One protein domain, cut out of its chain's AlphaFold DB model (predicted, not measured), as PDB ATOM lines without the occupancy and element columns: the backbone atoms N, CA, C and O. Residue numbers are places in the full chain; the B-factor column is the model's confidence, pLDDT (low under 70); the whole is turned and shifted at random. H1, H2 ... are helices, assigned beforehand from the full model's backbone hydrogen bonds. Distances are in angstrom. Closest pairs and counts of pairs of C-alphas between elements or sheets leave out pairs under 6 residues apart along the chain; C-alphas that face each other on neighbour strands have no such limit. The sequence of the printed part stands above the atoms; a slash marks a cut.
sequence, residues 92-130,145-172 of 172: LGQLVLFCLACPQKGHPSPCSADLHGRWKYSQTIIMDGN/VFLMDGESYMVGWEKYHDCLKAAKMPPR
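This is residues 92 to 130 and 145 to 172 of the 172 residues of an uncharacterized protein of Paxillus rubicundulus Ve08.2h10 (UniProt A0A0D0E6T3). The printed part has little regular structure: a loose, elongated run of loops, with short helix H1 towards one end and longer helix H2 towards the other. Residues 92 to 117, a long stretch with no named element, run from near the middle of the long axis out to the H1 end, and residues 122 to 130 come back towards the middle, short of H2. Of the 67 residues printed, 14 are in named elements, H1 then H2, with no named strand; the class is all helix. The whole is only just loose, close to extended, with a radius of gyration of the C-alphas of 16.2 A and spans of 45 by 28 by 26 A.

Start at C-alpha 92, (12.101, 4.514, -5.224); no named element comes before H1, residues 118 to 121. Find C-alpha 157 at (3.980, 9.399, -12.355); from there H2, residues 157 to 166, runs 14.4 A to C-alpha 166 at (-8.203, 2.307, -9.638).

H1 and H2 are apart, with no C-alpha of one within 8 A of the other. In H2 every O i to N i+4 pair is within hydrogen-bond range; H1 is too short for such a pair. Residues 112 to 119 stand free.

Residues 131 to 144 are not printed; C-alphas 130 and 145 are 24.8 A apart across this cut. The model's pLDDT is under 70 at residues 104 to 118, 120 to 130 and 169 to 172.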
ATOM      1  N   LEU A  92      13.334   3.915  -5.729       85.06
ATOM      2  CA  LEU A  92      12.101   4.514  -5.224       85.06
ATOM      3  C   LEU A  92      12.214   4.853  -3.732       85.06
ATOM      4  O   LEU A  92      12.575   3.999  -2.920       85.06
ATOM      5  N   GLY A  93      11.881   6.094  -3.384       84.44
ATOM      6  CA  GLY A  93      11.922   6.605  -2.014       84.44
ATOM      7  C   GLY A  93      13.316   6.678  -1.376       84.44
ATOM      8  O   GLY A  93      13.403   6.893  -0.170       84.44
ATOM      9  N   GLN A  94      14.408   6.501  -2.128       86.69
ATOM     10  CA  GLN A  94      15.763   6.537  -1.561       86.69
ATOM     11  C   GLN A  94      16.266   7.950  -1.236       86.69
ATOM     12  O   GLN A  94      17.238   8.085  -0.500       86.69
ATOM     13  N   LEU A  95      15.605   8.998  -1.734       87.06
ATOM     14  CA  LEU A  95      15.906  10.400  -1.414       87.06
ATOM     15  C   LEU A  95      15.024  10.965  -0.296       87.06
ATOM     16  O   LEU A  95      15.013  12.176  -0.058       87.06
ATOM     17  N   VAL A  96      14.234  10.117   0.359       86.06
ATOM     18  CA  VAL A  96      13.382  10.504   1.482       86.06
ATOM     19  C   VAL A  96      14.256  10.759   2.706       86.06
ATOM     20  O   VAL A  96      14.937   9.861   3.195       86.06
ATOM     21  N   LEU A  97      14.195  11.976   3.254       81.12
ATOM     22  CA  LEU A  97      14.822  12.260   4.540       81.12
ATOM     23  C   LEU A  97      13.942  11.692   5.657       81.12
ATOM     24  O   LEU A  97      12.766  12.051   5.804       81.12
ATOM     25  N   PHE A  98      14.518  10.806   6.462       77.25
ATOM     26  CA  PHE A  98      13.834  10.262   7.626       77.25
ATOM     27  C   PHE A  98      13.770  11.306   8.740       77.25
ATOM     28  O   PHE A  98      14.786  11.836   9.186       77.25
ATOM     29  N   CYS A  99      12.560  11.582   9.224       76.88
ATOM     30  CA  CYS A  99      12.381  12.383  10.426       76.88
ATOM     31  C   CYS A  99      12.663  11.514  11.657       76.88
ATOM     32  O   CYS A  99      11.907  10.583  11.937       76.88
ATOM     33  N   LEU A 100      13.718  11.848  12.407       71.31
ATOM     34  CA  LEU A 100      14.100  11.148  13.641       71.31
ATOM     35  C   LEU A 100      13.029  11.231  14.739       71.31
ATOM     36  O   LEU A 100      12.947  10.350  15.585       71.31
ATOM     37  N   ALA A 101      12.211  12.286  14.726       73.38
ATOM     38  CA  ALA A 101      11.124  12.457  15.687       73.38
ATOM     39  C   ALA A 101       9.860  11.667  15.303       73.38
ATOM     40  O   ALA A 101       8.987  11.460  16.145       73.38
ATOM     41  N   CYS A 102       9.732  11.238  14.042       74.44
ATOM     42  CA  CYS A 102       8.580  10.462  13.608       74.44
ATOM     43  C   CYS A 102       8.743   8.988  14.014       74.44
ATOM     44  O   CYS A 102       9.813   8.418  13.805       74.44
ATOM     45  N   PRO A 103       7.686   8.336  14.524       70.69
ATOM     46  CA  PRO A 103       7.720   6.917  14.860       70.69
ATOM     47  C   PRO A 103       7.962   6.083  13.592       70.69
ATOM     48  O   PRO A 103       7.098   6.000  12.721       70.69
ATOM     49  N   GLN A 104       9.146   5.478  13.477       69.69
ATOM     50  CA  GLN A 104       9.523   4.623  12.348       69.69
ATOM     51  C   GLN A 104       9.435   3.145  12.724       69.69
ATOM     52  O   GLN A 104       9.829   2.724  13.813       69.69
ATOM     53  N   LYS A 105       8.964   2.322  11.785       65.75
ATOM     54  CA  LYS A 105       8.940   0.866  11.950       65.75
ATOM     55  C   LYS A 105      10.380   0.334  12.004       65.75
ATOM     56  O   LYS A 105      11.146   0.547  11.072       65.75
ATOM     57  N   GLY A 106      10.738  -0.378  13.074       63.75
ATOM     58  CA  GLY A 106      12.052  -1.025  13.216       63.75
ATOM     59  C   GLY A 106      13.161  -0.163  13.831       63.75
ATOM     60  O   GLY A 106      14.250  -0.678  14.054       63.75
ATOM     61  N   HIS A 107      12.898   1.106  14.156       61.19
ATOM     62  CA  HIS A 107      13.751   1.866  15.073       61.19
ATOM     63  C   HIS A 107      13.254   1.690  16.513       61.19
ATOM     64  O   HIS A 107      12.048   1.502  16.706       61.19
ATOM     65  N   PRO A 108      14.141   1.759  17.526       55.62
ATOM     66  CA  PRO A 108      13.747   1.770  18.929       55.62
ATOM     67  C   PRO A 108      12.994   3.070  19.244       55.62
ATOM     68  O   PRO A 108      13.531   4.036  19.771       55.62
ATOM     69  N   SER A 109      11.720   3.096  18.874       56.91
ATOM     70  CA  SER A 109      10.719   3.966  19.470       56.91
ATOM     71  C   SER A 109      10.436   3.429  20.882       56.91
ATOM     72  O   SER A 109      10.507   2.209  21.061       56.91
ATOM     73  N   PRO A 110      10.083   4.251  21.886       53.94
ATOM     74  CA  PRO A 110       9.748   3.799  23.249       53.94
ATOM     75  C   PRO A 110       8.464   2.930  23.340       53.94
ATOM     76  O   PRO A 110       7.784   2.883  24.361       53.94
ATOM     77  N   CYS A 111       8.102   2.230  22.266       52.69
ATOM     78  CA  CYS A 111       6.849   1.535  22.050       52.69
ATOM     79  C   CYS A 111       7.005   0.025  22.242       52.69
ATOM     80  O   CYS A 111       7.218  -0.708  21.279       52.69
ATOM     81  N   SER A 112       6.806  -0.453  23.467       52.16
ATOM     82  CA  SER A 112       6.484  -1.867  23.706       52.16
ATOM     83  C   SER A 112       5.215  -2.096  24.532       52.16
ATOM     84  O   SER A 112       4.913  -3.242  24.837       52.16
ATOM     85  N   ALA A 113       4.432  -1.069  24.873       53.94
ATOM     86  CA  ALA A 113       3.210  -1.269  25.652       53.94
ATOM     87  C   ALA A 113       2.250  -0.079  25.515       53.94
ATOM     88  O   ALA A 113       2.439   0.935  26.169       53.94
ATOM     89  N   ASP A 114       1.281  -0.166  24.600       56.06
ATOM     90  CA  ASP A 114      -0.135   0.162  24.855       56.06
ATOM     91  C   ASP A 114      -0.926   0.248  23.545       56.06
ATOM     92  O   ASP A 114      -0.661   1.066  22.664       56.06
ATOM     93  N   LEU A 115      -1.970  -0.578  23.432       56.38
ATOM     94  CA  LEU A 115      -2.948  -0.502  22.340       56.38
ATOM     95  C   LEU A 115      -3.862   0.739  22.475       56.38
ATOM     96  O   LEU A 115      -4.456   1.175  21.483       56.38
ATOM     97  N   HIS A 116      -3.921   1.339  23.671       56.78
ATOM     98  CA  HIS A 116      -4.658   2.560  24.021       56.78
ATOM     99  C   HIS A 116      -3.841   3.832  23.716       56.78
ATOM    100  O   HIS A 116      -3.427   4.586  24.590       56.78
ATOM    101  N   GLY A 117      -3.580   4.090  22.437       64.12
ATOM    102  CA  GLY A 117      -2.803   5.275  22.044       64.12
ATOM    103  C   GLY A 117      -2.261   5.263  20.626       64.12
ATOM    104  O   GLY A 117      -1.381   6.058  20.320       64.12
ATOM    105  N   ARG A 118      -2.780   4.386  19.757       65.44
ATOM    106  CA  ARG A 118      -2.293   4.179  18.384       65.44
ATOM    107  C   ARG A 118      -2.125   5.477  17.586       65.44
ATOM    108  O   ARG A 118      -1.162   5.595  16.845       65.44
ATOM    109  N   TRP A 119      -3.001   6.461  17.806       70.06
ATOM    110  CA  TRP A 119      -2.929   7.780  17.170       70.06
ATOM    111  C   TRP A 119      -1.638   8.552  17.488       70.06
ATOM    112  O   TRP A 119      -1.163   9.290  16.635       70.06
ATOM    113  N   LYS A 120      -1.035   8.356  18.673       65.06
ATOM    114  CA  LYS A 120       0.241   8.982  19.071       65.06
ATOM    115  C   LYS A 120       1.411   8.493  18.222       65.06
ATOM    116  O   LYS A 120       2.432   9.164  18.131       65.06
ATOM    117  N   TYR A 121       1.247   7.318  17.620       66.69
ATOM    118  CA  TYR A 121       2.238   6.669  16.776       66.69
ATOM    119  C   TYR A 121       1.821   6.652  15.300       66.69
ATOM    120  O   TYR A 121       2.508   6.054  14.473       66.69
ATOM    121  N   SER A 122       0.703   7.298  14.961       68.06
ATOM    122  CA  SER A 122       0.289   7.489  13.578       68.06
ATOM    123  C   SER A 122       1.117   8.604  12.953       68.06
ATOM    124  O   SER A 122       1.195   9.711  13.485       68.06
ATOM    125  N   GLN A 123       1.713   8.327  11.798       68.19
ATOM    126  CA  GLN A 123       2.365   9.353  10.998       68.19
ATOM    127  C   GLN A 123       1.324  10.033  10.106       68.19
ATOM    128  O   GLN A 123       0.717   9.390   9.249       68.19
ATOM    129  N   THR A 124       1.137  11.337  10.283       69.06
ATOM    130  CA  THR A 124       0.367  12.151   9.339       69.06
ATOM    131  C   THR A 124       1.320  12.679   8.277       69.06
ATOM    132  O   THR A 124       2.196  13.490   8.570       69.06
ATOM    133  N   ILE A 125       1.161  12.209   7.043       68.12
ATOM    134  CA  ILE A 125       1.902  12.734   5.895       68.12
ATOM    135  C   ILE A 125       1.095  13.905   5.346       68.12
ATOM    136  O   ILE A 125       0.038  13.717   4.745       68.12
ATOM    137  N   ILE A 126       1.571  15.121   5.600       66.19
ATOM    138  CA  ILE A 126       0.961  16.340   5.070       66.19
ATOM    139  C   ILE A 126       1.710  16.695   3.784       66.19
ATOM    140  O   ILE A 126       2.896  17.004   3.824       66.19
ATOM    141  N   MET A 127       1.009  16.619   2.651       59.28
ATOM    142  CA  MET A 127       1.562  16.889   1.311       59.28
ATOM    143  C   MET A 127       1.986  18.350   1.132       59.28
ATOM    144  O   MET A 127       2.885  18.645   0.351       59.28
ATOM    145  N   ASP A 128       1.345  19.255   1.868       61.78
ATOM    146  CA  ASP A 128       1.661  20.673   1.876       61.78
ATOM    147  C   ASP A 128       1.405  21.264   3.263       61.78
ATOM    148  O   ASP A 128       0.261  21.450   3.676       61.78
ATOM    149  N   GLY A 129       2.486  21.568   3.983       54.53
ATOM    150  CA  GLY A 129       2.414  22.171   5.315       54.53
ATOM    151  C   GLY A 129       1.756  23.555   5.336       54.53
ATOM    152  O   GLY A 129       1.392  24.027   6.408       54.53
ATOM    153  N   ASN A 130       1.585  24.196   4.175       63.25
ATOM    154  CA  ASN A 130       0.948  25.503   4.042       63.25
ATOM    155  C   ASN A 130      -0.493  25.426   3.494       63.25
ATOM    156  O   ASN A 130      -1.146  26.461   3.405       63.25
ATOM    157  N   VAL A 145       9.436  17.445 -17.414       82.81
ATOM    158  CA  VAL A 145      10.548  16.573 -17.041       82.81
ATOM    159  C   VAL A 145      10.570  16.478 -15.525       82.81
ATOM    160  O   VAL A 145      10.811  17.473 -14.833       82.81
ATOM    161  N   PHE A 146      10.305  15.282 -15.010       83.56
ATOM    162  CA  PHE A 146      10.411  14.979 -13.589       83.56
ATOM    163  C   PHE A 146      11.874  14.705 -13.245       83.56
ATOM    164  O   PHE A 146      12.512  13.855 -13.855       83.56
ATOM    165  N   LEU A 147      12.414  15.438 -12.271       86.25
ATOM    166  CA  LEU A 147      13.809  15.272 -11.848       86.25
ATOM    167  C   LEU A 147      13.999  14.197 -10.767       86.25
ATOM    168  O   LEU A 147      15.135  13.839 -10.495       86.25
ATOM    169  N   MET A 148      12.918  13.761 -10.110       86.31
ATOM    170  CA  MET A 148      12.931  12.815  -8.982       86.31
ATOM    171  C   MET A 148      11.651  11.964  -8.993       86.31
ATOM    172  O   MET A 148      10.872  11.984  -8.035       86.31
ATOM    173  N   ASP A 149      11.361  11.303 -10.116       88.25
ATOM    174  CA  ASP A 149      10.092  10.594 -10.317       88.25
ATOM    175  C   ASP A 149       9.980   9.353  -9.416       88.25
ATOM    176  O   ASP A 149      10.559   8.304  -9.685       88.25
ATOM    177  N   GLY A 150       9.258   9.468  -8.300       87.38
ATOM    178  CA  GLY A 150       9.132   8.375  -7.330       87.38
ATOM    179  C   GLY A 150      10.335   8.187  -6.399       87.38
ATOM    180  O   GLY A 150      10.320   7.289  -5.557       87.38
ATOM    181  N   GLU A 151      11.378   9.003  -6.536       89.25
ATOM    182  CA  GLU A 151      12.647   8.844  -5.812       89.25
ATOM    183  C   GLU A 151      12.630   9.480  -4.414       89.25
ATOM    184  O   GLU A 151      13.400   9.093  -3.539       89.25
ATOM    185  N   SER A 152      11.744  10.452  -4.183       86.94
ATOM    186  CA  SER A 152      11.593  11.159  -2.905       86.94
ATOM    187  C   SER A 152      10.233  10.836  -2.265       86.94
ATOM    188  O   SER A 152       9.753   9.711  -2.353       86.94
ATOM    189  N   TYR A 153       9.604  11.801  -1.589       82.19
ATOM    190  CA  TYR A 153       8.338  11.606  -0.872       82.19
ATOM    191  C   TYR A 153       7.140  11.314  -1.783       82.19
ATOM    192  O   TYR A 153       6.158  10.727  -1.334       82.19
ATOM    193  N   MET A 154       7.196  11.754  -3.041       84.12
ATOM    194  CA  MET A 154       6.098  11.604  -3.994       84.12
ATOM    195  C   MET A 154       6.193  10.272  -4.732       84.12
ATOM    196  O   MET A 154       7.284   9.808  -5.049       84.12
ATOM    197  N   VAL A 155       5.038   9.680  -5.033       86.50
ATOM    198  CA  VAL A 155       4.938   8.484  -5.878       86.50
ATOM    199  C   VAL A 155       5.237   8.862  -7.329       86.50
ATOM    200  O   VAL A 155       4.865   9.947  -7.771       86.50
ATOM    201  N   GLY A 156       5.889   7.957  -8.062       88.12
ATOM    202  CA  GLY A 156       6.194   8.172  -9.474       88.12
ATOM    203  C   GLY A 156       4.940   8.304 -10.345       88.12
ATOM    204  O   GLY A 156       3.880   7.758 -10.013       88.12
ATOM    205  N   TRP A 157       5.072   9.006 -11.467       85.56
ATOM    206  CA  TRP A 157       3.980   9.399 -12.355       85.56
ATOM    207  C   TRP A 157       3.075   8.232 -12.763       85.56
ATOM    208  O   TRP A 157       1.854   8.314 -12.616       85.56
ATOM    209  N   GLU A 158       3.660   7.128 -13.232       87.12
ATOM    210  CA  GLU A 158       2.907   5.959 -13.705       87.12
ATOM    211  C   GLU A 158       2.044   5.355 -12.591       87.12
ATOM    212  O   GLU A 158       0.831   5.200 -12.735       87.12
ATOM    213  N   LYS A 159       2.654   5.113 -11.423       87.12
ATOM    214  CA  LYS A 159       1.970   4.550 -10.253       87.12
ATOM    215  C   LYS A 159       0.877   5.476  -9.724       87.12
ATOM    216  O   LYS A 159      -0.161   4.999  -9.263       87.12
ATOM    217  N   TYR A 160       1.095   6.789  -9.787       85.69
ATOM    218  CA  TYR A 160       0.076   7.769  -9.428       85.69
ATOM    219  C   TYR A 160      -1.140   7.675 -10.363       85.69
ATOM    220  O   TYR A 160      -2.275   7.619  -9.889       85.69
ATOM    221  N   HIS A 161      -0.926   7.556 -11.677       84.31
ATOM    222  CA  HIS A 161      -2.013   7.413 -12.651       84.31
ATOM    223  C   HIS A 161      -2.770   6.096 -12.513       84.31
ATOM    224  O   HIS A 161      -3.994   6.073 -12.649       84.31
ATOM    225  N   ASP A 162      -2.077   5.005 -12.208       89.38
ATOM    226  CA  ASP A 162      -2.731   3.724 -11.944       89.38
ATOM    227  C   ASP A 162      -3.611   3.787 -10.693       89.38
ATOM    228  O   ASP A 162      -4.732   3.272 -10.698       89.38
ATOM    229  N   CYS A 163      -3.163   4.505  -9.658       85.50
ATOM    230  CA  CYS A 163      -3.973   4.788  -8.477       85.50
ATOM    231  C   CYS A 163      -5.228   5.606  -8.827       85.50
ATOM    232  O   CYS A 163      -6.326   5.245  -8.403       85.50
ATOM    233  N   LEU A 164      -5.106   6.654  -9.653       83.44
ATOM    234  CA  LEU A 164      -6.254   7.461 -10.094       83.44
ATOM    235  C   LEU A 164      -7.293   6.628 -10.861       83.44
ATOM    236  O   LEU A 164      -8.492   6.734 -10.587       83.44
ATOM    237  N   LYS A 165      -6.839   5.754 -11.772       86.19
ATOM    238  CA  LYS A 165      -7.711   4.821 -12.508       86.19
ATOM    239  C   LYS A 165      -8.413   3.848 -11.555       86.19
ATOM    240  O   LYS A 165      -9.624   3.652 -11.657       86.19
ATOM    241  N   ALA A 166      -7.670   3.257 -10.616       85.12
ATOM    242  CA  ALA A 166      -8.203   2.307  -9.638       85.12
ATOM    243  C   ALA A 166      -9.216   2.956  -8.682       85.12
ATOM    244  O   ALA A 166     -10.236   2.352  -8.350       85.12
ATOM    245  N   ALA A 167      -8.978   4.210  -8.293       81.75
ATOM    246  CA  ALA A 167      -9.866   4.990  -7.437       81.75
ATOM    247  C   ALA A 167     -11.175   5.417  -8.132       81.75
ATOM    248  O   ALA A 167     -12.003   6.071  -7.497       81.75
ATOM    249  N   LYS A 168     -11.377   5.070  -9.418       71.75
ATOM    250  CA  LYS A 168     -12.491   5.544 -10.262       71.75
ATOM    251  C   LYS A 168     -12.660   7.063 -10.203       71.75
ATOM    252  O   LYS A 168     -13.768   7.578 -10.367       71.75
ATOM    253  N   MET A 169     -11.573   7.792  -9.955       55.12
ATOM    254  CA  MET A 169     -11.602   9.229 -10.132       55.12
ATOM    255  C   MET A 169     -11.665   9.465 -11.640       55.12
ATOM    256  O   MET A 169     -10.851   8.889 -12.366       55.12
ATOM    257  N   PRO A 170     -12.650  10.229 -12.142       45.28
ATOM    258  CA  PRO A 170     -12.695  10.526 -13.563       45.28
ATOM    259  C   PRO A 170     -11.356  11.162 -13.958       45.28
ATOM    260  O   PRO A 170     -10.861  12.000 -13.194       45.28
ATOM    261  N   PRO A 171     -10.755  10.780 -15.103       54.34
ATOM    262  CA  PRO A 171      -9.683  11.586 -15.664       54.34
ATOM    263  C   PRO A 171     -10.262  12.996 -15.838       54.34
ATOM    264  O   PRO A 171     -11.290  13.155 -16.496       54.34
ATOM    265  N   ARG A 172      -9.692  13.971 -15.126       53.53
ATOM    266  CA  ARG A 172     -10.124  15.370 -15.187       53.53
ATOM    267  C   ARG A 172      -9.360  16.096 -16.272       53.53
ATOM    268  O   ARG A 172      -8.115  15.992 -16.248       53.53
TER     269      ARG A 172